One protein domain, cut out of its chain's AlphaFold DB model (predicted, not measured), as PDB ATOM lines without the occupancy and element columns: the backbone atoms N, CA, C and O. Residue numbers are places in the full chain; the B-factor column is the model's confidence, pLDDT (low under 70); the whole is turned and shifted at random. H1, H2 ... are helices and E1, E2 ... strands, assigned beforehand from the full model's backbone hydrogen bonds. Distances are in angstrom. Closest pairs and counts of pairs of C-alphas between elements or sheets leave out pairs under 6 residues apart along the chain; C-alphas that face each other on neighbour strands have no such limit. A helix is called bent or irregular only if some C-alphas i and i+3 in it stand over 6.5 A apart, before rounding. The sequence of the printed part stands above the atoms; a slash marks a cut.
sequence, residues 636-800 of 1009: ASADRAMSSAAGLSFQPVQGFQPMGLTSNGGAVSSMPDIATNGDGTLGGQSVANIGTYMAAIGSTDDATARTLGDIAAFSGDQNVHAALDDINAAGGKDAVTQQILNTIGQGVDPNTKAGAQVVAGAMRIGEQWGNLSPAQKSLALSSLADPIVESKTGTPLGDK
ATOM      1  N   ALA A 636      21.402  31.568 -21.807       85.75
ATOM      2  CA  ALA A 636      20.661  31.666 -20.547       85.75
ATOM      3  C   ALA A 636      21.454  32.333 -19.398       85.75
ATOM      4  O   ALA A 636      20.898  32.587 -18.328       85.75
ATOM      5  N   SER A 637      22.753  32.598 -19.560       85.50
ATOM      6  CA  SER A 637      23.546  33.415 -18.631       85.50
ATOM      7  C   SER A 637      23.612  34.878 -19.079       85.50
ATOM      8  O   SER A 637      23.417  35.758 -18.248       85.50
ATOM      9  N   ALA A 638      23.812  35.129 -20.376       83.94
ATOM     10  CA  ALA A 638      23.799  36.454 -20.991       83.94
ATOM     11  C   ALA A 638      22.441  37.153 -20.817       83.94
ATOM     12  O   ALA A 638      22.399  38.285 -20.341       83.94
ATOM     13  N   ASP A 639      21.335  36.449 -21.078       85.50
ATOM     14  CA  ASP A 639      19.972  36.967 -20.913       85.50
ATOM     15  C   ASP A 639      19.730  37.420 -19.459       85.50
ATOM     16  O   ASP A 639      19.159  38.484 -19.216       85.50
ATOM     17  N   ARG A 640      20.239  36.669 -18.468       87.19
ATOM     18  CA  ARG A 640      20.182  37.057 -17.046       87.19
ATOM     19  C   ARG A 640      21.112  38.223 -16.711       87.19
ATOM     20  O   ARG A 640      20.682  39.124 -15.994       87.19
ATOM     21  N   ALA A 641      22.340  38.234 -17.229       84.38
ATOM     22  CA  ALA A 641      23.298  39.317 -17.008       84.38
ATOM     23  C   ALA A 641      22.750  40.652 -17.541       84.38
ATOM     24  O   ALA A 641      22.641  41.613 -16.777       84.38
ATOM     25  N   MET A 642      22.289  40.682 -18.795       84.06
ATOM     26  CA  MET A 642      21.645  41.851 -19.403       84.06
ATOM     27  C   MET A 642      20.365  42.268 -18.678       84.06
ATOM     28  O   MET A 642      20.171  43.463 -18.458       84.06
ATOM     29  N   SER A 643      19.523  41.316 -18.251       85.69
ATOM     30  CA  SER A 643      18.331  41.631 -17.444       85.69
ATOM     31  C   SER A 643      18.708  42.351 -16.146       85.69
ATOM     32  O   SER A 643      18.143  43.392 -15.821       85.69
ATOM     33  N   SER A 644      19.718  41.837 -15.432       83.44
ATOM     34  CA  SER A 644      20.174  42.408 -14.160       83.44
ATOM     35  C   SER A 644      20.933  43.734 -14.292       83.44
ATOM     36  O   SER A 644      20.869  44.548 -13.376       83.44
ATOM     37  N   ALA A 645      21.636  43.962 -15.408       84.56
ATOM     38  CA  ALA A 645      22.452  45.157 -15.619       84.56
ATOM     39  C   ALA A 645      21.664  46.303 -16.273       84.56
ATOM     40  O   ALA A 645      21.659  47.415 -15.758       84.56
ATOM     41  N   ALA A 646      20.984  46.041 -17.394       85.75
ATOM     42  CA  ALA A 646      20.295  47.055 -18.201       85.75
ATOM     43  C   ALA A 646      18.798  47.211 -17.856       85.75
ATOM     44  O   ALA A 646      18.057  47.868 -18.589       85.75
ATOM     45  N   GLY A 647      18.333  46.589 -16.766       89.12
ATOM     46  CA  GLY A 647      16.930  46.623 -16.339       89.12
ATOM     47  C   GLY A 647      15.968  46.020 -17.361       89.12
ATOM     48  O   GLY A 647      14.832  46.485 -17.472       89.12
ATOM     49  N   LEU A 648      16.438  45.055 -18.154       89.75
ATOM     50  CA  LEU A 648      15.652  44.347 -19.164       89.75
ATOM     51  C   LEU A 648      14.921  43.150 -18.541       89.75
ATOM     52  O   LEU A 648      15.297  42.640 -17.488       89.75
ATOM     53  N   SER A 649      13.890  42.667 -19.224       89.38
ATOM     54  CA  SER A 649      13.279  41.368 -18.971       89.38
ATOM     55  C   SER A 649      12.847  40.731 -20.286       89.38
ATOM     56  O   SER A 649      12.088  41.323 -21.052       89.38
ATOM     57  N   PHE A 650      13.297  39.496 -20.514       85.75
ATOM     58  CA  PHE A 650      12.897  38.635 -21.638       85.75
ATOM     59  C   PHE A 650      11.612  37.830 -21.341       85.75
ATOM     60  O   PHE A 650      11.289  36.859 -22.024       85.75
ATOM     61  N   GLN A 651      10.895  38.214 -20.281       83.88
ATOM     62  CA  GLN A 651       9.562  37.737 -19.916       83.88
ATOM     63  C   GLN A 651       8.687  38.946 -19.534       83.88
ATOM     64  O   GLN A 651       9.220  39.923 -18.997       83.88
ATOM     65  N   PRO A 652       7.359  38.914 -19.752       74.88
ATOM     66  CA  PRO A 652       6.473  39.986 -19.301       74.88
ATOM     67  C   PRO A 652       6.516  40.141 -17.772       74.88
ATOM     68  O   PRO A 652       6.191  39.208 -17.040       74.88
ATOM     69  N   VAL A 653       6.903  41.324 -17.289       85.06
ATOM     70  CA  VAL A 653       6.959  41.662 -15.856       85.06
ATOM     71  C   VAL A 653       6.094  42.891 -15.602       85.06
ATOM     72  O   VAL A 653       6.211  43.903 -16.291       85.06
ATOM     73  N   GLN A 654       5.211  42.816 -14.604       82.25
ATOM     74  CA  GLN A 654       4.312  43.917 -14.264       82.25
ATOM     75  C   GLN A 654       5.111  45.166 -13.853       82.25
ATOM     76  O   GLN A 654       5.977  45.101 -12.986       82.25
ATOM     77  N   GLY A 655       4.806  46.306 -14.480       86.62
ATOM     78  CA  GLY A 655       5.512  47.575 -14.265       86.62
ATOM     79  C   GLY A 655       6.705  47.817 -15.197       86.62
ATOM     80  O   GLY A 655       7.221  48.931 -15.214       86.62
ATOM     81  N   PHE A 656       7.116  46.832 -16.003       91.81
ATOM     82  CA  PHE A 656       8.062  47.052 -17.098       91.81
ATOM     83  C   PHE A 656       7.295  47.510 -18.352       91.81
ATOM     84  O   PHE A 656       6.187  47.044 -18.616       91.81
ATOM     85  N   GLN A 657       7.886  48.407 -19.141       89.06
ATOM     86  CA  GLN A 657       7.354  48.835 -20.440       89.06
ATOM     87  C   GLN A 657       7.878  47.916 -21.556       89.06
ATOM     88  O   GLN A 657       9.069  47.604 -21.547       89.06
ATOM     89  N   PRO A 658       7.044  47.481 -22.519       88.25
ATOM     90  CA  PRO A 658       7.513  46.709 -23.667       88.25
ATOM     91  C   PRO A 658       8.402  47.577 -24.568       88.25
ATOM     92  O   PRO A 658       8.042  48.704 -24.898       88.25
ATOM     93  N   MET A 659       9.554  47.042 -24.974       89.00
ATOM     94  CA  MET A 659      10.522  47.716 -25.852       89.00
ATOM     95  C   MET A 659      10.525  47.165 -27.277       89.00
ATOM     96  O   MET A 659      10.844  47.885 -28.216       89.00
ATOM     97  N   GLY A 660      10.215  45.878 -27.443       85.88
ATOM     98  CA  GLY A 660      10.303  45.200 -28.731       85.88
ATOM     99  C   GLY A 660      10.268  43.682 -28.586       85.88
ATOM    100  O   GLY A 660       9.846  43.149 -27.556       85.88
ATOM    101  N   LEU A 661      10.725  42.991 -29.627       80.88
ATOM    102  CA  LEU A 661      10.845  41.535 -29.664       80.88
ATOM    103  C   LEU A 661      12.319  41.115 -29.792       80.88
ATOM    104  O   LEU A 661      13.148  41.849 -30.333       80.88
ATOM    105  N   THR A 662      12.645  39.913 -29.323       78.69
ATOM    106  CA  THR A 662      13.871  39.207 -29.712       78.69
ATOM    107  C   THR A 662      13.762  38.674 -31.142       78.69
ATOM    108  O   THR A 662      12.677  38.599 -31.719       78.69
ATOM    109  N   SER A 663      14.888  38.220 -31.697       72.25
ATOM    110  CA  SER A 663      14.955  37.423 -32.936       72.25
ATOM    111  C   SER A 663      13.942  36.279 -32.979       72.25
ATOM    112  O   SER A 663      13.243  36.103 -33.970       72.25
ATOM    113  N   ASN A 664      13.816  35.542 -31.876       74.94
ATOM    114  CA  ASN A 664      12.877  34.434 -31.723       74.94
ATOM    115  C   ASN A 664      11.452  34.864 -31.296       74.94
ATOM    116  O   ASN A 664      10.705  34.043 -30.767       74.94
ATOM    117  N   GLY A 665      11.080  36.138 -31.481       80.06
ATOM    118  CA  GLY A 665       9.726  36.660 -31.246       80.06
ATOM    119  C   GLY A 665       9.308  36.816 -29.777       80.06
ATOM    120  O   GLY A 665       8.138  37.075 -29.505       80.06
ATOM    121  N   GLY A 666      10.228  36.658 -28.822       83.81
ATOM    122  CA  GLY A 666       9.950  36.834 -27.394       83.81
ATOM    123  C   GLY A 666       9.882  38.312 -27.012       83.81
ATOM    124  O   GLY A 666      10.723  39.096 -27.441       83.81
ATOM    125  N   ALA A 667       8.902  38.709 -26.199       85.00
ATOM    126  CA  ALA A 667       8.756  40.103 -25.780       85.00
ATOM    127  C   ALA A 667       9.891  40.544 -24.839       85.00
ATOM    128  O   ALA A 667      10.112  39.933 -23.791       85.00
ATOM    129  N   VAL A 668      10.560  41.645 -25.187       88.19
ATOM    130  CA  VAL A 668      11.539  42.330 -24.334       88.19
ATOM    131  C   VAL A 668      10.866  43.541 -23.700       88.19
ATOM    132  O   VAL A 668      10.260  44.359 -24.391       88.19
ATOM    133  N   SER A 669      10.966  43.656 -22.379       91.88
ATOM    134  CA  SER A 669      10.440  44.783 -21.596       91.88
ATOM    135  C   SER A 669      11.541  45.405 -20.732       91.88
ATOM    136  O   SER A 669      12.550  44.751 -20.478       91.88
ATOM    137  N   SER A 670      11.361  46.630 -20.227       93.31
ATOM    138  CA  SER A 670      12.321  47.269 -19.314       93.31
ATOM    139  C   SER A 670      11.698  48.098 -18.195       93.31
ATOM    140  O   SER A 670      10.586  48.611 -18.321       93.31
ATOM    141  N   MET A 671      12.450  48.251 -17.103       90.25
ATOM    142  CA  MET A 671      12.220  49.264 -16.077       90.25
ATOM    143  C   MET A 671      12.149  50.677 -16.702       90.25
ATOM    144  O   MET A 671      13.134  51.111 -17.312       90.25
ATOM    145  N   PRO A 672      11.044  51.429 -16.516       87.88
ATOM    146  CA  PRO A 672      10.869  52.759 -17.109       87.88
ATOM    147  C   PRO A 672      12.008  53.733 -16.785       87.88
ATOM    148  O   PRO A 672      12.491  54.439 -17.670       87.88
ATOM    149  N   ASP A 673      12.482  53.725 -15.537       88.06
ATOM    150  CA  ASP A 673      13.527  54.624 -15.028       88.06
ATOM    151  C   ASP A 673      14.877  54.475 -15.752       88.06
ATOM    152  O   ASP A 673      15.679  55.405 -15.745       88.06
ATOM    153  N   ILE A 674      15.146  53.319 -16.374       86.56
ATOM    154  CA  ILE A 674      16.381  53.059 -17.135       86.56
ATOM    155  C   ILE A 674      16.126  53.225 -18.643       86.56
ATOM    156  O   ILE A 674      16.957  53.797 -19.352       86.56
ATOM    157  N   ALA A 675      14.945  52.825 -19.130       88.69
ATOM    158  CA  ALA A 675      14.508  53.067 -20.508       88.69
ATOM    159  C   ALA A 675      14.430  54.569 -20.859       88.69
ATOM    160  O   ALA A 675      14.724  54.962 -21.983       88.69
ATOM    161  N   THR A 676      14.093  55.426 -19.892       89.94
ATOM    162  CA  THR A 676      14.036  56.891 -20.073       89.94
ATOM    163  C   THR A 676      15.353  57.619 -19.779       89.94
ATOM    164  O   THR A 676      15.436  58.833 -19.967       89.94
ATOM    165  N   ASN A 677      16.399  56.917 -19.333       89.88
ATOM    166  CA  ASN A 677      17.629  57.554 -18.874       89.88
ATOM    167  C   ASN A 677      18.636  57.789 -20.016       89.88
ATOM    168  O   ASN A 677      19.079  56.861 -20.698       89.88
ATOM    169  N   GLY A 678      19.010  59.056 -20.204       92.69
ATOM    170  CA  GLY A 678      19.970  59.500 -21.216       92.69
ATOM    171  C   GLY A 678      21.447  59.409 -20.811       92.69
ATOM    172  O   GLY A 678      22.303  59.696 -21.647       92.69
ATOM    173  N   ASP A 679      21.780  59.027 -19.572       92.69
ATOM    174  CA  ASP A 679      23.175  58.900 -19.129       92.69
ATOM    175  C   ASP A 679      23.836  57.633 -19.695       92.69
ATOM    176  O   ASP A 679      23.915  56.577 -19.061       92.69
ATOM    177  N   GLY A 680      24.371  57.775 -20.907       92.56
ATOM    178  CA  GLY A 680      25.193  56.772 -21.578       92.56
ATOM    179  C   GLY A 680      26.555  56.490 -20.936       92.56
ATOM    180  O   GLY A 680      27.380  55.868 -21.591       92.56
ATOM    181  N   THR A 681      26.819  56.933 -19.701       94.38
ATOM    182  CA  THR A 681      28.054  56.615 -18.966       94.38
ATOM    183  C   THR A 681      27.847  55.638 -17.801       94.38
ATOM    184  O   THR A 681      28.829  55.154 -17.241       94.38
ATOM    185  N   LEU A 682      26.600  55.305 -17.434       91.00
ATOM    186  CA  LEU A 682      26.268  54.532 -16.222       91.00
ATOM    187  C   LEU A 682      26.917  53.141 -16.140       91.00
ATOM    188  O   LEU A 682      27.361  52.731 -15.068       91.00
ATOM    189  N   GLY A 683      27.008  52.419 -17.255       89.69
ATOM    190  CA  GLY A 683      27.728  51.149 -17.344       89.69
ATOM    191  C   GLY A 683      29.233  51.324 -17.161       89.69
ATOM    192  O   GLY A 683      29.833  50.609 -16.360       89.69
ATOM    193  N   GLY A 684      29.824  52.339 -17.798       91.69
ATOM    194  CA  GLY A 684      31.231  52.695 -17.601       91.69
ATOM    195  C   GLY A 684      31.547  53.048 -16.145       91.69
ATOM    196  O   GLY A 684      32.497  52.518 -15.565       91.69
ATOM    197  N   GLN A 685      30.693  53.857 -15.508       90.56
ATOM    198  CA  GLN A 685      30.764  54.149 -14.073       90.56
ATOM    199  C   GLN A 685      30.631  52.871 -13.226       90.56
ATOM    200  O   GLN A 685      31.383  52.693 -12.269       90.56
ATOM    201  N   SER A 686      29.711  51.964 -13.570       88.44
ATOM    202  CA  SER A 686      29.512  50.688 -12.870       88.44
ATOM    203  C   SER A 686      30.778  49.820 -12.894       88.44
ATOM    204  O   SER A 686      31.271  49.420 -11.837       88.44
ATOM    205  N   VAL A 687      31.386  49.611 -14.067       90.44
ATOM    206  CA  VAL A 687      32.621  48.814 -14.203       90.44
ATOM    207  C   VAL A 687      33.815  49.505 -13.534       90.44
ATOM    208  O   VAL A 687      34.601  48.841 -12.854       90.44
ATOM    209  N   ALA A 688      33.930  50.834 -13.629       88.69
ATOM    210  CA  ALA A 688      34.963  51.595 -12.922       88.69
ATOM    211  C   ALA A 688      34.822  51.487 -11.389       88.69
ATOM    212  O   ALA A 688      35.822  51.341 -10.678       88.69
ATOM    213  N   ASN A 689      33.589  51.499 -10.871       82.81
ATOM    214  CA  ASN A 689      33.300  51.284  -9.453       82.81
ATOM    215  C   ASN A 689      33.639  49.850  -9.018       82.81
ATOM    216  O   ASN A 689      34.259  49.677  -7.970       82.81
ATOM    217  N   ILE A 690      33.314  48.836  -9.830       85.06
ATOM    218  CA  ILE A 690      33.704  47.433  -9.597       85.06
ATOM    219  C   ILE A 690      35.233  47.298  -9.541       85.06
ATOM    220  O   ILE A 690      35.757  46.752  -8.570       85.06
ATOM    221  N   GLY A 691      35.962  47.851 -10.515       84.06
ATOM    222  CA  GLY A 691      37.429  47.824 -10.537       84.06
ATOM    223  C   GLY A 691      38.063  48.536  -9.338       84.06
ATOM    224  O   GLY A 691      38.977  47.997  -8.713       84.06
ATOM    225  N   THR A 692      37.528  49.701  -8.960       82.88
ATOM    226  CA  THR A 692      37.964  50.466  -7.778       82.88
ATOM    227  C   THR A 692      37.715  49.690  -6.481       82.88
ATOM    228  O   THR A 692      38.588  49.621  -5.617       82.88
ATOM    229  N   TYR A 693      36.542  49.069  -6.351       81.69
ATOM    230  CA  TYR A 693      36.158  48.252  -5.201       81.69
ATOM    231  C   TYR A 693      37.026  46.995  -5.069       81.69
ATOM    232  O   TYR A 693      37.559  46.727  -3.992       81.69
ATOM    233  N   MET A 694      37.226  46.257  -6.165       84.38
ATOM    234  CA  MET A 694      38.074  45.065  -6.172       84.38
ATOM    235  C   MET A 694      39.541  45.403  -5.881       84.38
ATOM    236  O   MET A 694      40.204  44.672  -5.147       84.38
ATOM    237  N   ALA A 695      40.037  46.550  -6.361       84.19
ATOM    238  CA  ALA A 695      41.374  47.029  -6.021       84.19
ATOM    239  C   ALA A 695      41.478  47.399  -4.531       84.19
ATOM    240  O   ALA A 695      42.479  47.086  -3.889       84.19
ATOM    241  N   ALA A 696      40.430  47.994  -3.951       78.81
ATOM    242  CA  ALA A 696      40.377  48.340  -2.530       78.81
ATOM    243  C   ALA A 696      40.303  47.121  -1.588       78.81
ATOM    244  O   ALA A 696      40.742  47.229  -0.444       78.81
ATOM    245  N   ILE A 697      39.790  45.973  -2.051       83.00
ATOM    246  CA  ILE A 697      39.869  44.683  -1.331       83.00
ATOM    247  C   ILE A 697      41.045  43.807  -1.804       83.00
ATOM    248  O   ILE A 697      41.202  42.686  -1.337       83.00
ATOM    249  N   GLY A 698      41.873  44.283  -2.736       84.25
ATOM    250  CA  GLY A 698      43.016  43.531  -3.249       84.25
ATOM    251  C   GLY A 698      42.659  42.256  -4.025       84.25
ATOM    252  O   GLY A 698      43.476  41.347  -4.057       84.25
ATOM    253  N   SER A 699      41.475  42.134  -4.635       86.62
ATOM    254  CA  SER A 699      41.138  40.991  -5.511       86.62
ATOM    255  C   SER A 699      41.396  41.249  -7.005       86.62
ATOM    256  O   SER A 699      41.095  40.404  -7.851       86.62
ATOM    257  N   THR A 700      41.986  42.402  -7.330       88.75
ATOM    258  CA  THR A 700      42.371  42.803  -8.688       88.75
ATOM    259  C   THR A 700      43.870  42.614  -8.919       88.75
ATOM    260  O   THR A 700      44.684  43.277  -8.280       88.75
ATOM    261  N   ASP A 701      44.238  41.773  -9.885       89.94
ATOM    262  CA  ASP A 701      45.575  41.773 -10.493       89.94
ATOM    263  C   ASP A 701      45.680  42.806 -11.635       89.94
ATOM    264  O   ASP A 701      44.673  43.267 -12.170       89.94
ATOM    265  N   ASP A 702      46.901  43.163 -12.044       90.06
ATOM    266  CA  ASP A 702      47.169  44.158 -13.098       90.06
ATOM    267  C   ASP A 702      46.417  43.896 -14.419       90.06
ATOM    268  O   ASP A 702      46.025  44.841 -15.106       90.06
ATOM    269  N   ALA A 703      46.204  42.628 -14.788       91.12
ATOM    270  CA  ALA A 703      45.482  42.256 -16.005       91.12
ATOM    271  C   ALA A 703      43.967  42.465 -15.848       91.12
ATOM    272  O   ALA A 703      43.314  42.986 -16.753       91.12
ATOM    273  N   THR A 704      43.422  42.127 -14.679       91.81
ATOM    274  CA  THR A 704      42.030  42.385 -14.291       91.81
ATOM    275  C   THR A 704      41.759  43.888 -14.210       91.81
ATOM    276  O   THR A 704      40.748  44.348 -14.732       91.81
ATOM    277  N   ALA A 705      42.677  44.672 -13.631       91.75
ATOM    278  CA  ALA A 705      42.559  46.128 -13.520       91.75
ATOM    279  C   ALA A 705      42.466  46.799 -14.895       91.75
ATOM    280  O   ALA A 705      41.578  47.619 -15.121       91.75
ATOM    281  N   ARG A 706      43.357  46.417 -15.821       93.44
ATOM    282  CA  ARG A 706      43.349  46.912 -17.205       93.44
ATOM    283  C   ARG A 706      42.084  46.473 -17.934       93.44
ATOM    284  O   ARG A 706      41.368  47.328 -18.425       93.44
ATOM    285  N   THR A 707      41.732  45.185 -17.872       93.75
ATOM    286  CA  THR A 707      40.523  44.648 -18.526       93.75
ATOM    287  C   THR A 707      39.247  45.362 -18.063       93.75
ATOM    288  O   THR A 707      38.415  45.722 -18.891       93.75
ATOM    289  N   LEU A 708      39.088  45.614 -16.758       94.12
ATOM    290  CA  LEU A 708      37.957  46.393 -16.240       94.12
ATOM    291  C   LEU A 708      38.028  47.864 -16.676       94.12
ATOM    292  O   LEU A 708      36.995  48.438 -17.002       94.12
ATOM    293  N   GLY A 709      39.220  48.467 -16.733       95.25
ATOM    294  CA  GLY A 709      39.422  49.822 -17.255       95.25
ATOM    295  C   GLY A 709      39.042  49.967 -18.733       95.25
ATOM    296  O   GLY A 709      38.317  50.895 -19.084       95.25
ATOM    297  N   ASP A 710      39.456  49.020 -19.576       94.44
ATOM    298  CA  ASP A 710      39.153  48.986 -21.012       94.44
ATOM    299  C   ASP A 710      37.637  48.858 -21.253       94.44
ATOM    300  O   ASP A 710      37.060  49.569 -22.077       94.44
ATOM    301  N   ILE A 711      36.964  47.991 -20.485       95.38
ATOM    302  CA  ILE A 711      35.507  47.801 -20.560       95.38
ATOM    303  C   ILE A 711      34.764  49.015 -19.986       95.38
ATOM    304  O   ILE A 711      33.749  49.423 -20.550       95.38
ATOM    305  N   ALA A 712      35.259  49.629 -18.906       95.69
ATOM    306  CA  ALA A 712      34.689  50.853 -18.341       95.69
ATOM    307  C   ALA A 712      34.787  52.040 -19.312       95.69
ATOM    308  O   ALA A 712      33.836  52.808 -19.436       95.69
ATOM    309  N   ALA A 713      35.904  52.161 -20.037       95.81
ATOM    310  CA  ALA A 713      36.062  53.146 -21.098       95.81
ATOM    311  C   ALA A 713      35.092  52.870 -22.258       95.81
ATOM    312  O   ALA A 713      34.299  53.738 -22.606       95.81
ATOM    313  N   PHE A 714      35.081  51.648 -22.805       96.00
ATOM    314  CA  PHE A 714      34.235  51.294 -23.951       96.00
ATOM    315  C   PHE A 714      32.729  51.404 -23.660       96.00
ATOM    316  O   PHE A 714      31.981  51.902 -24.492       96.00
ATOM    317  N   SER A 715      32.278  50.973 -22.478       96.00
ATOM    318  CA  SER A 715      30.866  51.077 -22.065       96.00
ATOM    319  C   SER A 715      30.469  52.465 -21.551       96.00
ATOM    320  O   SER A 715      29.282  52.717 -21.349       96.00
ATOM    321  N   GLY A 716      31.430  53.364 -21.316       94.50
ATOM    322  CA  GLY A 716      31.191  54.746 -20.896       94.50
ATOM    323  C   GLY A 716      31.332  55.791 -22.008       94.50
ATOM    324  O   GLY A 716      30.947  56.941 -21.800       94.50
ATOM    325  N   ASP A 717      31.892  55.429 -23.166       96.56
ATOM    326  CA  ASP A 717      32.183  56.369 -24.246       96.56
ATOM    327  C   ASP A 717      30.980  56.574 -25.182       96.56
ATOM    328  O   ASP A 717      30.558  55.690 -25.931       96.56
ATOM    329  N   GLN A 718      30.455  57.799 -25.195       95.31
ATOM    330  CA  GLN A 718      29.363  58.195 -26.085       95.31
ATOM    331  C   GLN A 718      29.758  58.133 -27.572       95.31
ATOM    332  O   GLN A 718      28.886  57.916 -28.412       95.31
ATOM    333  N   ASN A 719      31.048  58.249 -27.907       95.50
ATOM    334  CA  ASN A 719      31.537  58.093 -29.281       95.50
ATOM    335  C   ASN A 719      31.479  56.624 -29.733       95.50
ATOM    336  O   ASN A 719      31.118  56.351 -30.876       95.50
ATOM    337  N   VAL A 720      31.763  55.674 -28.831       95.38
ATOM    338  CA  VAL A 720      31.554  54.236 -29.076       95.38
ATOM    339  C   VAL A 720      30.071  53.948 -29.287       95.38
ATOM    340  O   VAL A 720      29.721  53.245 -30.233       95.38
ATOM    341  N   HIS A 721      29.188  54.517 -28.462       96.69
ATOM    342  CA  HIS A 721      27.745  54.331 -28.634       96.69
ATOM    343  C   HIS A 721      27.236  54.887 -29.971       96.69
ATOM    344  O   HIS A 721      26.507  54.182 -30.665       96.69
ATOM    345  N   ALA A 722      27.676  56.084 -30.374       96.69
ATOM    346  CA  ALA A 722      27.341  56.666 -31.674       96.69
ATOM    347  C   ALA A 722      27.870  55.818 -32.848       96.69
ATOM    348  O   ALA A 722      27.119  55.512 -33.769       96.69
ATOM    349  N   ALA A 723      29.121  55.350 -32.783       96.31
ATOM    350  CA  ALA A 723      29.688  54.478 -33.812       96.31
ATOM    351  C   ALA A 723      28.953  53.128 -33.919       96.31
ATOM    352  O   ALA A 723      28.781  52.602 -35.017       96.31
ATOM    353  N   LEU A 724      28.486  52.565 -32.799       97.12
ATOM    354  CA  LEU A 724      27.649  51.360 -32.798       97.12
ATOM    355  C   LEU A 724      26.233  51.632 -33.337       97.12
ATOM    356  O   LEU A 724      25.662  50.746 -33.967       97.12
ATOM    357  N   ASP A 725      25.684  52.838 -33.160       97.44
ATOM    358  CA  ASP A 725      24.425  53.257 -33.791       97.44
ATOM    359  C   ASP A 725      24.558  53.422 -35.316       97.44
ATOM    360  O   ASP A 725      23.721  52.895 -36.051       97.44
ATOM    361  N   ASP A 726      25.640  54.036 -35.805       97.06
ATOM    362  CA  ASP A 726      25.953  54.109 -37.243       97.06
ATOM    363  C   ASP A 726      26.139  52.705 -37.851       97.06
ATOM    364  O   ASP A 726      25.605  52.392 -38.919       97.06
ATOM    365  N   ILE A 727      26.848  51.814 -37.146       96.06
ATOM    366  CA  ILE A 727      27.035  50.410 -37.547       96.06
ATOM    367  C   ILE A 727      25.704  49.644 -37.540       96.06
ATOM    368  O   ILE A 727      25.459  48.845 -38.446       96.06
ATOM    369  N   ASN A 728      24.817  49.900 -36.575       95.81
ATOM    370  CA  ASN A 728      23.479  49.312 -36.549       95.81
ATOM    371  C   ASN A 728      22.627  49.792 -37.736       95.81
ATOM    372  O   ASN A 728      21.944  48.985 -38.364       95.81
ATOM    373  N   ALA A 729      22.701  51.077 -38.088       94.00
ATOM    374  CA  ALA A 729      21.989  51.640 -39.234       94.00
ATOM    375  C   ALA A 729      22.514  51.118 -40.587       94.00
ATOM    376  O   ALA A 729      21.729  50.923 -41.513       94.00
ATOM    377  N   ALA A 730      23.825  50.871 -40.706       92.75
ATOM    378  CA  ALA A 730      24.461  50.440 -41.954       92.75
ATOM    379  C   ALA A 730      24.531  48.910 -42.149       92.75
ATOM    380  O   ALA A 730      24.490  48.438 -43.285       92.75
ATOM    381  N   GLY A 731      24.666  48.134 -41.067       83.50
ATOM    382  CA  GLY A 731      24.908  46.682 -41.101       83.50
ATOM    383  C   GLY A 731      24.080  45.850 -40.113       83.50
ATOM    384  O   GLY A 731      24.223  44.627 -40.083       83.50
ATOM    385  N   GLY A 732      23.206  46.478 -39.321       91.62
ATOM    386  CA  GLY A 732      22.292  45.805 -38.399       91.62
ATOM    387  C   GLY A 732      22.961  45.068 -37.232       91.62
ATOM    388  O   GLY A 732      24.166  45.174 -36.982       91.62
ATOM    389  N   LYS A 733      22.150  44.267 -36.527       92.00
ATOM    390  CA  LYS A 733      22.525  43.553 -35.292       92.00
ATOM    391  C   LYS A 733      23.814  42.725 -35.388       92.00
ATOM    392  O   LYS A 733      24.574  42.638 -34.421       92.00
ATOM    393  N   ASP A 734      24.073  42.129 -36.549       92.44
ATOM    394  CA  ASP A 734      25.233  41.266 -36.771       92.44
ATOM    395  C   ASP A 734      26.530  42.093 -36.832       92.44
ATOM    396  O   ASP A 734      27.546  41.690 -36.267       92.44
ATOM    397  N   ALA A 735      26.494  43.282 -37.442       93.31
ATOM    398  CA  ALA A 735      27.645  44.181 -37.500       93.31
ATOM    399  C   ALA A 735      27.962  44.796 -36.123       93.31
ATOM    400  O   ALA A 735      29.127  44.838 -35.725       93.31
ATOM    401  N   VAL A 736      26.931  45.171 -35.350       95.88
ATOM    402  CA  VAL A 736      27.073  45.619 -33.947       95.88
ATOM    403  C   VAL A 736      27.743  44.532 -33.102       95.88
ATOM    404  O   VAL A 736      28.716  44.798 -32.396       95.88
ATOM    405  N   THR A 737      27.276  43.285 -33.234       95.00
ATOM    406  CA  THR A 737      27.865  42.109 -32.571       95.00
ATOM    407  C   THR A 737      29.358  41.984 -32.880       95.00
ATOM    408  O   THR A 737      30.171  41.863 -31.962       95.00
ATOM    409  N   GLN A 738      29.737  42.032 -34.164       94.56
ATOM    410  CA  GLN A 738      31.142  41.916 -34.561       94.56
ATOM    411  C   GLN A 738      31.985  43.081 -34.037       94.56
ATOM    412  O   GLN A 738      33.102  42.848 -33.585       94.56
ATOM    413  N   GLN A 739      31.472  44.315 -34.013       96.12
ATOM    414  CA  GLN A 739      32.224  45.453 -33.476       96.12
ATOM    415  C   GLN A 739      32.489  45.327 -31.965       96.12
ATOM    416  O   GLN A 739      33.597  45.621 -31.506       96.12
ATOM    417  N   ILE A 740      31.514  44.834 -31.192       96.06
ATOM    418  CA  ILE A 740      31.674  44.550 -29.756       96.06
ATOM    419  C   ILE A 740      32.744  43.468 -29.536       96.06
ATOM    420  O   ILE A 740      33.651  43.644 -28.715       96.06
ATOM    421  N   LEU A 741      32.683  42.373 -30.302       94.81
ATOM    422  CA  LEU A 741      33.651  41.274 -30.213       94.81
ATOM    423  C   LEU A 741      35.058  41.686 -30.662       94.81
ATOM    424  O   LEU A 741      36.028  41.340 -29.994       94.81
ATOM    425  N   ASN A 742      35.181  42.480 -31.724       93.31
ATOM    426  CA  ASN A 742      36.465  42.981 -32.217       93.31
ATOM    427  C   ASN A 742      37.119  43.998 -31.270       93.31
ATOM    428  O   ASN A 742      38.343  44.115 -31.285       93.31
ATOM    429  N   THR A 743      36.336  44.717 -30.453       92.00
ATOM    430  CA  THR A 743      36.869  45.757 -29.554       92.00
ATOM    431  C   THR A 743      37.121  45.231 -28.139       92.00
ATOM    432  O   THR A 743      38.270  45.129 -27.719       92.00
ATOM    433  N   ILE A 744      36.077  44.853 -27.391       90.31
ATOM    434  CA  ILE A 744      36.229  44.392 -25.993       90.31
ATOM    435  C   ILE A 744      36.345  42.870 -25.873       90.31
ATOM    436  O   ILE A 744      37.056  42.380 -24.991       90.31
ATOM    437  N   GLY A 745      35.736  42.124 -26.799       84.88
ATOM    438  CA  GLY A 745      35.878  40.667 -26.906       84.88
ATOM    439  C   GLY A 745      37.220  40.192 -27.485       84.88
ATOM    440  O   GLY A 745      37.440  38.987 -27.578       84.88
ATOM    441  N   GLN A 746      38.138  41.089 -27.862       91.25
ATOM    442  CA  GLN A 746      39.395  40.690 -28.494       91.25
ATOM    443  C   GLN A 746      40.222  39.784 -27.565       91.25
ATOM    444  O   GLN A 746      40.478  40.137 -26.412       91.25
ATOM    445  N   GLY A 747      40.644  38.618 -28.068       86.56
ATOM    446  CA  GLY A 747      41.406  37.619 -27.305       86.56
ATOM    447  C   GLY A 747      40.564  36.674 -26.435       86.56
ATOM    448  O   GLY A 747      41.132  35.912 -25.658       86.56
ATOM    449  N   VAL A 748      39.235  36.712 -26.549       91.31
ATOM    450  CA  VAL A 748      38.319  35.760 -25.903       91.31
ATOM    451  C   VAL A 748      38.260  34.445 -26.693       91.31
ATOM    452  O   VAL A 748      38.111  34.470 -27.913       91.31
ATOM    453  N   ASP A 749      38.333  33.297 -26.011       90.44
ATOM    454  CA  ASP A 749      38.187  31.971 -26.638       90.44
ATOM    455  C   ASP A 749      36.725  31.480 -26.550       90.44
ATOM    456  O   ASP A 749      36.275  31.133 -25.448       90.44
ATOM    457  N   PRO A 750      35.979  31.403 -27.672       87.38
ATOM    458  CA  PRO A 750      34.569  31.005 -27.684       87.38
ATOM    459  C   PRO A 750      34.326  29.540 -27.283       87.38
ATOM    460  O   PRO A 750      33.183  29.178 -27.008       87.38
ATOM    461  N   ASN A 751      35.369  28.704 -27.221       87.81
ATOM    462  CA  ASN A 751      35.274  27.323 -26.735       87.81
ATOM    463  C   ASN A 751      35.216  27.247 -25.202       87.81
ATOM    464  O   ASN A 751      34.769  26.247 -24.637       87.81
ATOM    465  N   THR A 752      35.643  28.305 -24.506       90.56
ATOM    466  CA  THR A 752      35.453  28.417 -23.058       90.56
ATOM    467  C   THR A 752      34.017  28.821 -22.738       90.56
ATOM    468  O   THR A 752      33.382  29.581 -23.471       90.56
ATOM    469  N   LYS A 753      33.503  28.382 -21.582       90.81
ATOM    470  CA  LYS A 753      32.190  28.820 -21.080       90.81
ATOM    471  C   LYS A 753      32.091  30.350 -20.992       90.81
ATOM    472  O   LYS A 753      31.069  30.915 -21.372       90.81
ATOM    473  N   ALA A 754      33.159  30.998 -20.527       92.69
ATOM    474  CA  ALA A 754      33.269  32.448 -20.453       92.69
ATOM    475  C   ALA A 754      33.169  33.099 -21.838       92.69
ATOM    476  O   ALA A 754      32.344  33.983 -22.047       92.69
ATOM    477  N   GLY A 755      33.943  32.630 -22.819       93.19
ATOM    478  CA  GLY A 755      33.915  33.204 -24.160       93.19
ATOM    479  C   GLY A 755      32.614  32.957 -24.912       93.19
ATOM    480  O   GLY A 755      32.116  33.869 -25.571       93.19
ATOM    481  N   ALA A 756      31.983  31.797 -24.725       91.31
ATOM    482  CA  ALA A 756      30.621  31.569 -25.197       91.31
ATOM    483  C   ALA A 756      29.618  32.561 -24.575       91.31
ATOM    484  O   ALA A 756      28.727  33.042 -25.273       91.31
ATOM    485  N   GLN A 757      29.776  32.926 -23.294       93.38
ATOM    486  CA  GLN A 757      28.966  33.968 -22.647       93.38
ATOM    487  C   GLN A 757      29.244  35.369 -23.214       93.38
ATOM    488  O   GLN A 757      28.293  36.131 -23.381       93.38
ATOM    489  N   VAL A 758      30.491  35.703 -23.574       95.12
ATOM    490  CA  VAL A 758      30.803  36.967 -24.273       95.12
ATOM    491  C   VAL A 758      30.158  37.003 -25.662       95.12
ATOM    492  O   VAL A 758      29.545  38.008 -26.008       95.12
ATOM    493  N   VAL A 759      30.244  35.921 -26.444       93.94
ATOM    494  CA  VAL A 759      29.640  35.836 -27.789       93.94
ATOM    495  C   VAL A 759      28.115  35.911 -27.722       93.94
ATOM    496  O   VAL A 759      27.516  36.728 -28.421       93.94
ATOM    497  N   ALA A 760      27.481  35.131 -26.841       92.12
ATOM    498  CA  ALA A 760      26.036  35.187 -26.635       92.12
ATOM    499  C   ALA A 760      25.580  36.575 -26.149       92.12
ATOM    500  O   ALA A 760      24.605  37.115 -26.666       92.12
ATOM    501  N   GLY A 761      26.311  37.187 -25.211       94.44
ATOM    502  CA  GLY A 761      26.037  38.542 -24.734       94.44
ATOM    503  C   GLY A 761      26.176  39.598 -25.829       94.44
ATOM    504  O   GLY A 761      25.250  40.372 -26.036       94.44
ATOM    505  N   ALA A 762      27.271  39.594 -26.593       95.94
ATOM    506  CA  ALA A 762      27.465  40.512 -27.715       95.94
ATOM    507  C   ALA A 762      26.348  40.386 -28.768       95.94
ATOM    508  O   ALA A 762      25.856  41.406 -29.251       95.94
ATOM    509  N   MET A 763      25.893  39.160 -29.063       92.38
ATOM    510  CA  MET A 763      24.759  38.920 -29.962       92.38
ATOM    511  C   MET A 763      23.444  39.473 -29.408       92.38
ATOM    512  O   MET A 763      22.712  40.134 -30.138       92.38
ATOM    513  N   ARG A 764      23.153  39.282 -28.116       91.56
ATOM    514  CA  ARG A 764      21.948  39.840 -27.478       91.56
ATOM    515  C   ARG A 764      21.960  41.365 -27.389       91.56
ATOM    516  O   ARG A 764      20.915  41.994 -27.557       91.56
ATOM    517  N   ILE A 765      23.131  41.959 -27.169       95.00
ATOM    518  CA  ILE A 765      23.327  43.411 -27.203       95.00
ATOM    519  C   ILE A 765      23.072  43.928 -28.622       95.00
ATOM    520  O   ILE A 765      22.287  44.858 -28.784       95.00
ATOM    521  N   GLY A 766      23.648  43.287 -29.645       95.31
ATOM    522  CA  GLY A 766      23.387  43.609 -31.051       95.31
ATOM    523  C   GLY A 766      21.912  43.466 -31.439       95.31
ATOM    524  O   GLY A 766      21.372  44.340 -32.108       95.31
ATOM    525  N   GLU A 767      21.233  42.410 -30.977       92.56
ATOM    526  CA  GLU A 767      19.803  42.165 -31.229       92.56
ATOM    527  C   GLU A 767      18.880  43.264 -30.714       92.56
ATOM    528  O   GLU A 767      17.838  43.501 -31.320       92.56
ATOM    529  N   GLN A 768      19.229  43.905 -29.598       93.94
ATOM    530  CA  GLN A 768      18.392  44.933 -28.978       93.94
ATOM    531  C   GLN A 768      18.908  46.356 -29.198       93.94
ATOM    532  O   GLN A 768      18.192  47.294 -28.863       93.94
ATOM    533  N   TRP A 769      20.105  46.543 -29.770       95.75
ATOM    534  CA  TRP A 769      20.840  47.814 -29.766       95.75
ATOM    535  C   TRP A 769      20.009  49.035 -30.182       95.75
ATOM    536  O   TRP A 769      20.000  50.039 -29.472       95.75
ATOM    537  N   GLY A 770      19.262  48.930 -31.287       94.56
ATOM    538  CA  GLY A 770      18.407  50.011 -31.795       94.56
ATOM    539  C   GLY A 770      17.204  50.365 -30.907       94.56
ATOM    540  O   GLY A 770      16.664  51.457 -31.043       94.56
ATOM    541  N   ASN A 771      16.813  49.479 -29.986       94.25
ATOM    542  CA  ASN A 771      15.730  49.697 -29.023       94.25
ATOM    543  C   ASN A 771      16.246  50.263 -27.685       94.25
ATOM    544  O   ASN A 771      15.461  50.811 -26.915       94.25
ATOM    545  N   LEU A 772      17.538  50.091 -27.366       95.56
ATOM    546  CA  LEU A 772      18.107  50.446 -26.062       95.56
ATOM    547  C   LEU A 772      18.305  51.965 -25.898       95.56
ATOM    548  O   LEU A 772      18.895  52.629 -26.754       95.56
ATOM    549  N   SER A 773      17.911  52.495 -24.735       95.62
ATOM    550  CA  SER A 773      18.274  53.849 -24.292       95.62
ATOM    551  C   SER A 773      19.797  54.011 -24.140       95.62
ATOM    552  O   SER A 773      20.508  53.010 -24.005       95.62
ATOM    553  N   PRO A 774      20.344  55.242 -24.097       96.62
ATOM    554  CA  PRO A 774      21.774  55.455 -23.857       96.62
ATOM    555  C   PRO A 774      22.273  54.787 -22.566       96.62
ATOM    556  O   PRO A 774      23.308  54.118 -22.583       96.62
ATOM    557  N   ALA A 775      21.511  54.890 -21.469       93.62
ATOM    558  CA  ALA A 775      21.822  54.199 -20.221       93.62
ATOM    559  C   ALA A 775      21.799  52.674 -20.385       93.62
ATOM    560  O   ALA A 775      22.704  51.986 -19.914       93.62
ATOM    561  N   GLN A 776      20.801  52.132 -21.090       96.44
ATOM    562  CA  GLN A 776      20.702  50.694 -21.334       96.44
ATOM    563  C   GLN A 776      21.821  50.172 -22.237       96.44
ATOM    564  O   GLN A 776      22.333  49.096 -21.959       96.44
ATOM    565  N   LYS A 777      22.245  50.918 -23.265       97.31
ATOM    566  CA  LYS A 777      23.412  50.596 -24.112       97.31
ATOM    567  C   LYS A 777      24.675  50.460 -23.264       97.31
ATOM    568  O   LYS A 777      25.324  49.414 -23.279       97.31
ATOM    569  N   SER A 778      24.939  51.476 -22.443       97.50
ATOM    570  CA  SER A 778      26.052  51.513 -21.492       97.50
ATOM    571  C   SER A 778      26.022  50.315 -20.530       97.50
ATOM    572  O   SER A 778      26.992  49.561 -20.409       97.50
ATOM    573  N   LEU A 779      24.878  50.075 -19.882       94.88
ATOM    574  CA  LEU A 779      24.701  48.988 -18.917       94.88
ATOM    575  C   LEU A 779      24.736  47.596 -19.572       94.88
ATOM    576  O   LEU A 779      25.292  46.660 -18.995       94.88
ATOM    577  N   ALA A 780      24.216  47.444 -20.788       95.56
ATOM    578  CA  ALA A 780      24.254  46.189 -21.529       95.56
ATOM    579  C   ALA A 780      25.694  45.826 -21.919       95.56
ATOM    580  O   ALA A 780      26.111  44.691 -21.683       95.56
ATOM    581  N   LEU A 781      26.501  46.790 -22.381       96.88
ATOM    582  CA  LEU A 781      27.942  46.590 -22.575       96.88
ATOM    583  C   LEU A 781      28.664  46.247 -21.261       96.88
ATOM    584  O   LEU A 781      29.506  45.349 -21.250       96.88
ATOM    585  N   SER A 782      28.292  46.879 -20.140       96.12
ATOM    586  CA  SER A 782      28.873  46.552 -18.827       96.12
ATOM    587  C   SER A 782      28.601  45.109 -18.373       96.12
ATOM    588  O   SER A 782      29.416  44.530 -17.657       96.12
ATOM    589  N   SER A 783      27.510  44.484 -18.839       95.88
ATOM    590  CA  SER A 783      27.161  43.095 -18.493       95.88
ATOM    591  C   SER A 783      28.164  42.052 -19.015       95.88
ATOM    592  O   SER A 783      28.191  40.925 -18.523       95.88
ATOM    593  N   LEU A 784      29.034  42.433 -19.961       96.00
ATOM    594  CA  LEU A 784      30.121  41.592 -20.463       96.00
ATOM    595  C   LEU A 784      31.375  41.595 -19.564       96.00
ATOM    596  O   LEU A 784      32.297  40.825 -19.829       96.00
ATOM    597  N   ALA A 785      31.438  42.422 -18.510       94.75
ATOM    598  CA  ALA A 785      32.635  42.569 -17.675       94.75
ATOM    599  C   ALA A 785      33.104  41.249 -17.030       94.75
ATOM    600  O   ALA A 785      34.251  40.846 -17.233       94.75
ATOM    601  N   ASP A 786      32.216  40.550 -16.313       93.38
ATOM    602  CA  ASP A 786      32.506  39.255 -15.678       93.38
ATOM    603  C   ASP A 786      33.044  38.201 -16.673       93.38
ATOM    604  O   ASP A 786      34.146  37.696 -16.439       93.38
ATOM    605  N   PRO A 787      32.350  37.868 -17.787       94.81
ATOM    606  CA  PRO A 787      32.821  36.837 -18.714       94.81
ATOM    607  C   PRO A 787      34.044  37.260 -19.546       94.81
ATOM    608  O   PRO A 787      34.865  36.401 -19.875       94.81
ATOM    609  N   ILE A 788      34.242  38.553 -19.847       95.12
ATOM    610  CA  ILE A 788      35.485  39.011 -20.494       95.12
ATOM    611  C   ILE A 788      36.673  38.866 -19.530       95.12
ATOM    612  O   ILE A 788      37.723  38.372 -19.945       95.12
ATOM    613  N   VAL A 789      36.529  39.220 -18.246       93.94
ATOM    614  CA  VAL A 789      37.590  39.001 -17.243       93.94
ATOM    615  C   VAL A 789      37.841  37.511 -17.001       93.94
ATOM    616  O   VAL A 789      39.004  37.107 -16.904       93.94
ATOM    617  N   GLU A 790      36.794  36.683 -16.946       94.38
ATOM    618  CA  GLU A 790      36.936  35.228 -16.816       94.38
ATOM    619  C   GLU A 790      37.727  34.651 -17.998       94.38
ATOM    620  O   GLU A 790      38.708  33.940 -17.781       94.38
ATOM    621  N   SER A 791      37.389  35.026 -19.238       93.88
ATOM    622  CA  SER A 791      38.102  34.539 -20.423       93.88
ATOM    623  C   SER A 791      39.521  35.100 -20.562       93.88
ATOM    624  O   SER A 791      40.387  34.381 -21.052       93.88
ATOM    625  N   LYS A 792      39.784  36.355 -20.168       91.56
ATOM    626  CA  LYS A 792      41.116  36.983 -20.303       91.56
ATOM    627  C   LYS A 792      42.077  36.647 -19.161       91.56
ATOM    628  O   LYS A 792      43.286  36.740 -19.347       91.56
ATOM    629  N   THR A 793      41.568  36.266 -17.986       90.50
ATOM    630  CA  THR A 793      42.396  35.989 -16.792       90.50
ATOM    631  C   THR A 793      42.253  34.566 -16.240       90.50
ATOM    632  O   THR A 793      42.873  34.232 -15.230       90.50
ATOM    633  N   GLY A 794      41.430  33.720 -16.870       90.50
ATOM    634  CA  GLY A 794      41.199  32.325 -16.479       90.50
ATOM    635  C   GLY A 794      40.489  32.137 -15.133       90.50
ATOM    636  O   GLY A 794      40.419  31.016 -14.636       90.50
ATOM    637  N   THR A 795      39.998  33.213 -14.508       88.38
ATOM    638  CA  THR A 795      39.348  33.190 -13.188       88.38
ATOM    639  C   THR A 795      38.098  34.075 -13.206       88.38
ATOM    640  O   THR A 795      38.237  35.262 -13.514       88.38
ATOM    641  N   PRO A 796      36.904  33.563 -12.842       88.44
ATOM    642  CA  PRO A 796      35.687  34.371 -12.771       88.44
ATOM    643  C   PRO A 796      35.855  35.546 -11.810       88.44
ATOM    644  O   PRO A 796      36.420  35.368 -10.728       88.44
ATOM    645  N   LEU A 797      35.312  36.719 -12.147       87.19
ATOM    646  CA  LEU A 797      35.446  37.928 -11.324       87.19
ATOM    647  C   LEU A 797      34.997  37.686  -9.872       87.19
ATOM    648  O   LEU A 797      35.729  37.960  -8.923       87.19
ATOM    649  N   GLY A 798      33.829  37.060  -9.703       87.00
ATOM    650  CA  GLY A 798      33.296  36.671  -8.398       87.00
ATOM    651  C   GLY A 798      34.085  35.578  -7.657       87.00
ATOM    652  O   GLY A 798      33.906  35.431  -6.450       87.00
ATOM    653  N   ASP A 799      34.953  34.824  -8.333       90.00
ATOM    654  CA  ASP A 799      35.779  33.764  -7.740       90.00
ATOM    655  C   ASP A 799      37.253  34.173  -7.546       90.00
ATOM    656  O   ASP A 799      37.998  33.426  -6.908       90.00
ATOM    657  N   LYS A 800      37.657  35.376  -7.998       89.56
ATOM    658  CA  LYS A 800      38.932  36.012  -7.626       89.56
ATOM    659  C   LYS A 800      39.054  36.084  -6.104       89.56
ATOM    660  O   LYS A 800      38.150  36.586  -5.422       89.56
TER     661      LYS A 800
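What this domain is: This is residues 636 to 800 of the 1009 residues of an uncharacterized protein of Microgenomates group bacterium ADurb.Bin238 (UniProt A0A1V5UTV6). A cluster of helices is built round the short helix H7, with H1, H3, H4 and H6 packed on it and the bent helix H5 folded back on itself, its arm H5b packed on H6. At one end of the longest axis is the small strand hairpin E1 and E2; at the other is the tip of the long helical hairpin H3 and H4, with H8 packed on H4 and H6. The printed part has 165 residues with eight named helices and two named strands, in the order H1 E1 E2 H2 H3 H4 H5 H6 H7 H8; the class is mostly helix and the sheet is antiparallel. The whole is compact, with a radius of gyration of the C-alphas of 15.0 A and spans of 41 by 30 by 29 A.

Where its parts are: E1 is residues 657 to 661, 12.3 A, and E2 is 667 to 670, 10.3 A. H1, residues 636 to 646, 15.6 A, begins at C-alpha 636 (20.661, 31.666, -20.547). H2 is 672 to 675, 5.0 A; H3 is 682 to 696, 20.6 A; H4 is 702 to 716, 20.7 A. H5, 718 to 743, was assigned as one helix by its hydrogen bonds but is bent, with C-alphas 730 and 733 9.8 A apart; its arms are H5a, 718 to 730, 18.3 A, and H5b, 733 to 743, 15.6 A. H6, 753 to 771, 27.7 A, has a kink of 26 degrees near residue 765 and is irregular, with C-alphas 767 and 770 8.0 A apart. H7 is 774 to 782, 12.4 A; H8, 785 to 793, 11.8 A, ends at C-alpha 793 (42.396, 35.989, -16.792).

How they stand to each other: E1 and E2 form an antiparallel hairpin, with N 659 and O 668 2.8 A apart, within hydrogen-bond range. The closest C-alphas of E1 and H6 are Met 659 and Asn 771, 6.4 A. H7 is the hub; its closest C-alphas are Ile 674 to Ala 775 with H2, which touches it, at 6.4 A. H7 touches H1 at Gln 776 and Ala 646, 4.8 A, and H3 at Leu 779 and Gly 683, 4.0 A. H3 and H4 touch as a helical hairpin, a shallow tilt of 19 degrees, opposite ways, closest at Gly 684 and Gly 716, 3.9 A. H5b touches H6 at Lys 733 and Gly 766, 4.3 A. H8 touches H6 at Pro 787 and Ala 754, 4.7 A. Every O i to N i+4 pair is within hydrogen-bond range in H3, H4, H5a, H5b, H7 and H8, against 6 of 7 in H1 and 13 of 15 in H6; H2 is too short for such a pair.

The domain as a whole: The two C-alphas farthest apart, Gly 665 and Gly 698, are 44.0 A apart. The printed part has no cut and no long link. The mean pLDDT of the printed part is 90.6, and no printed residue is under 70.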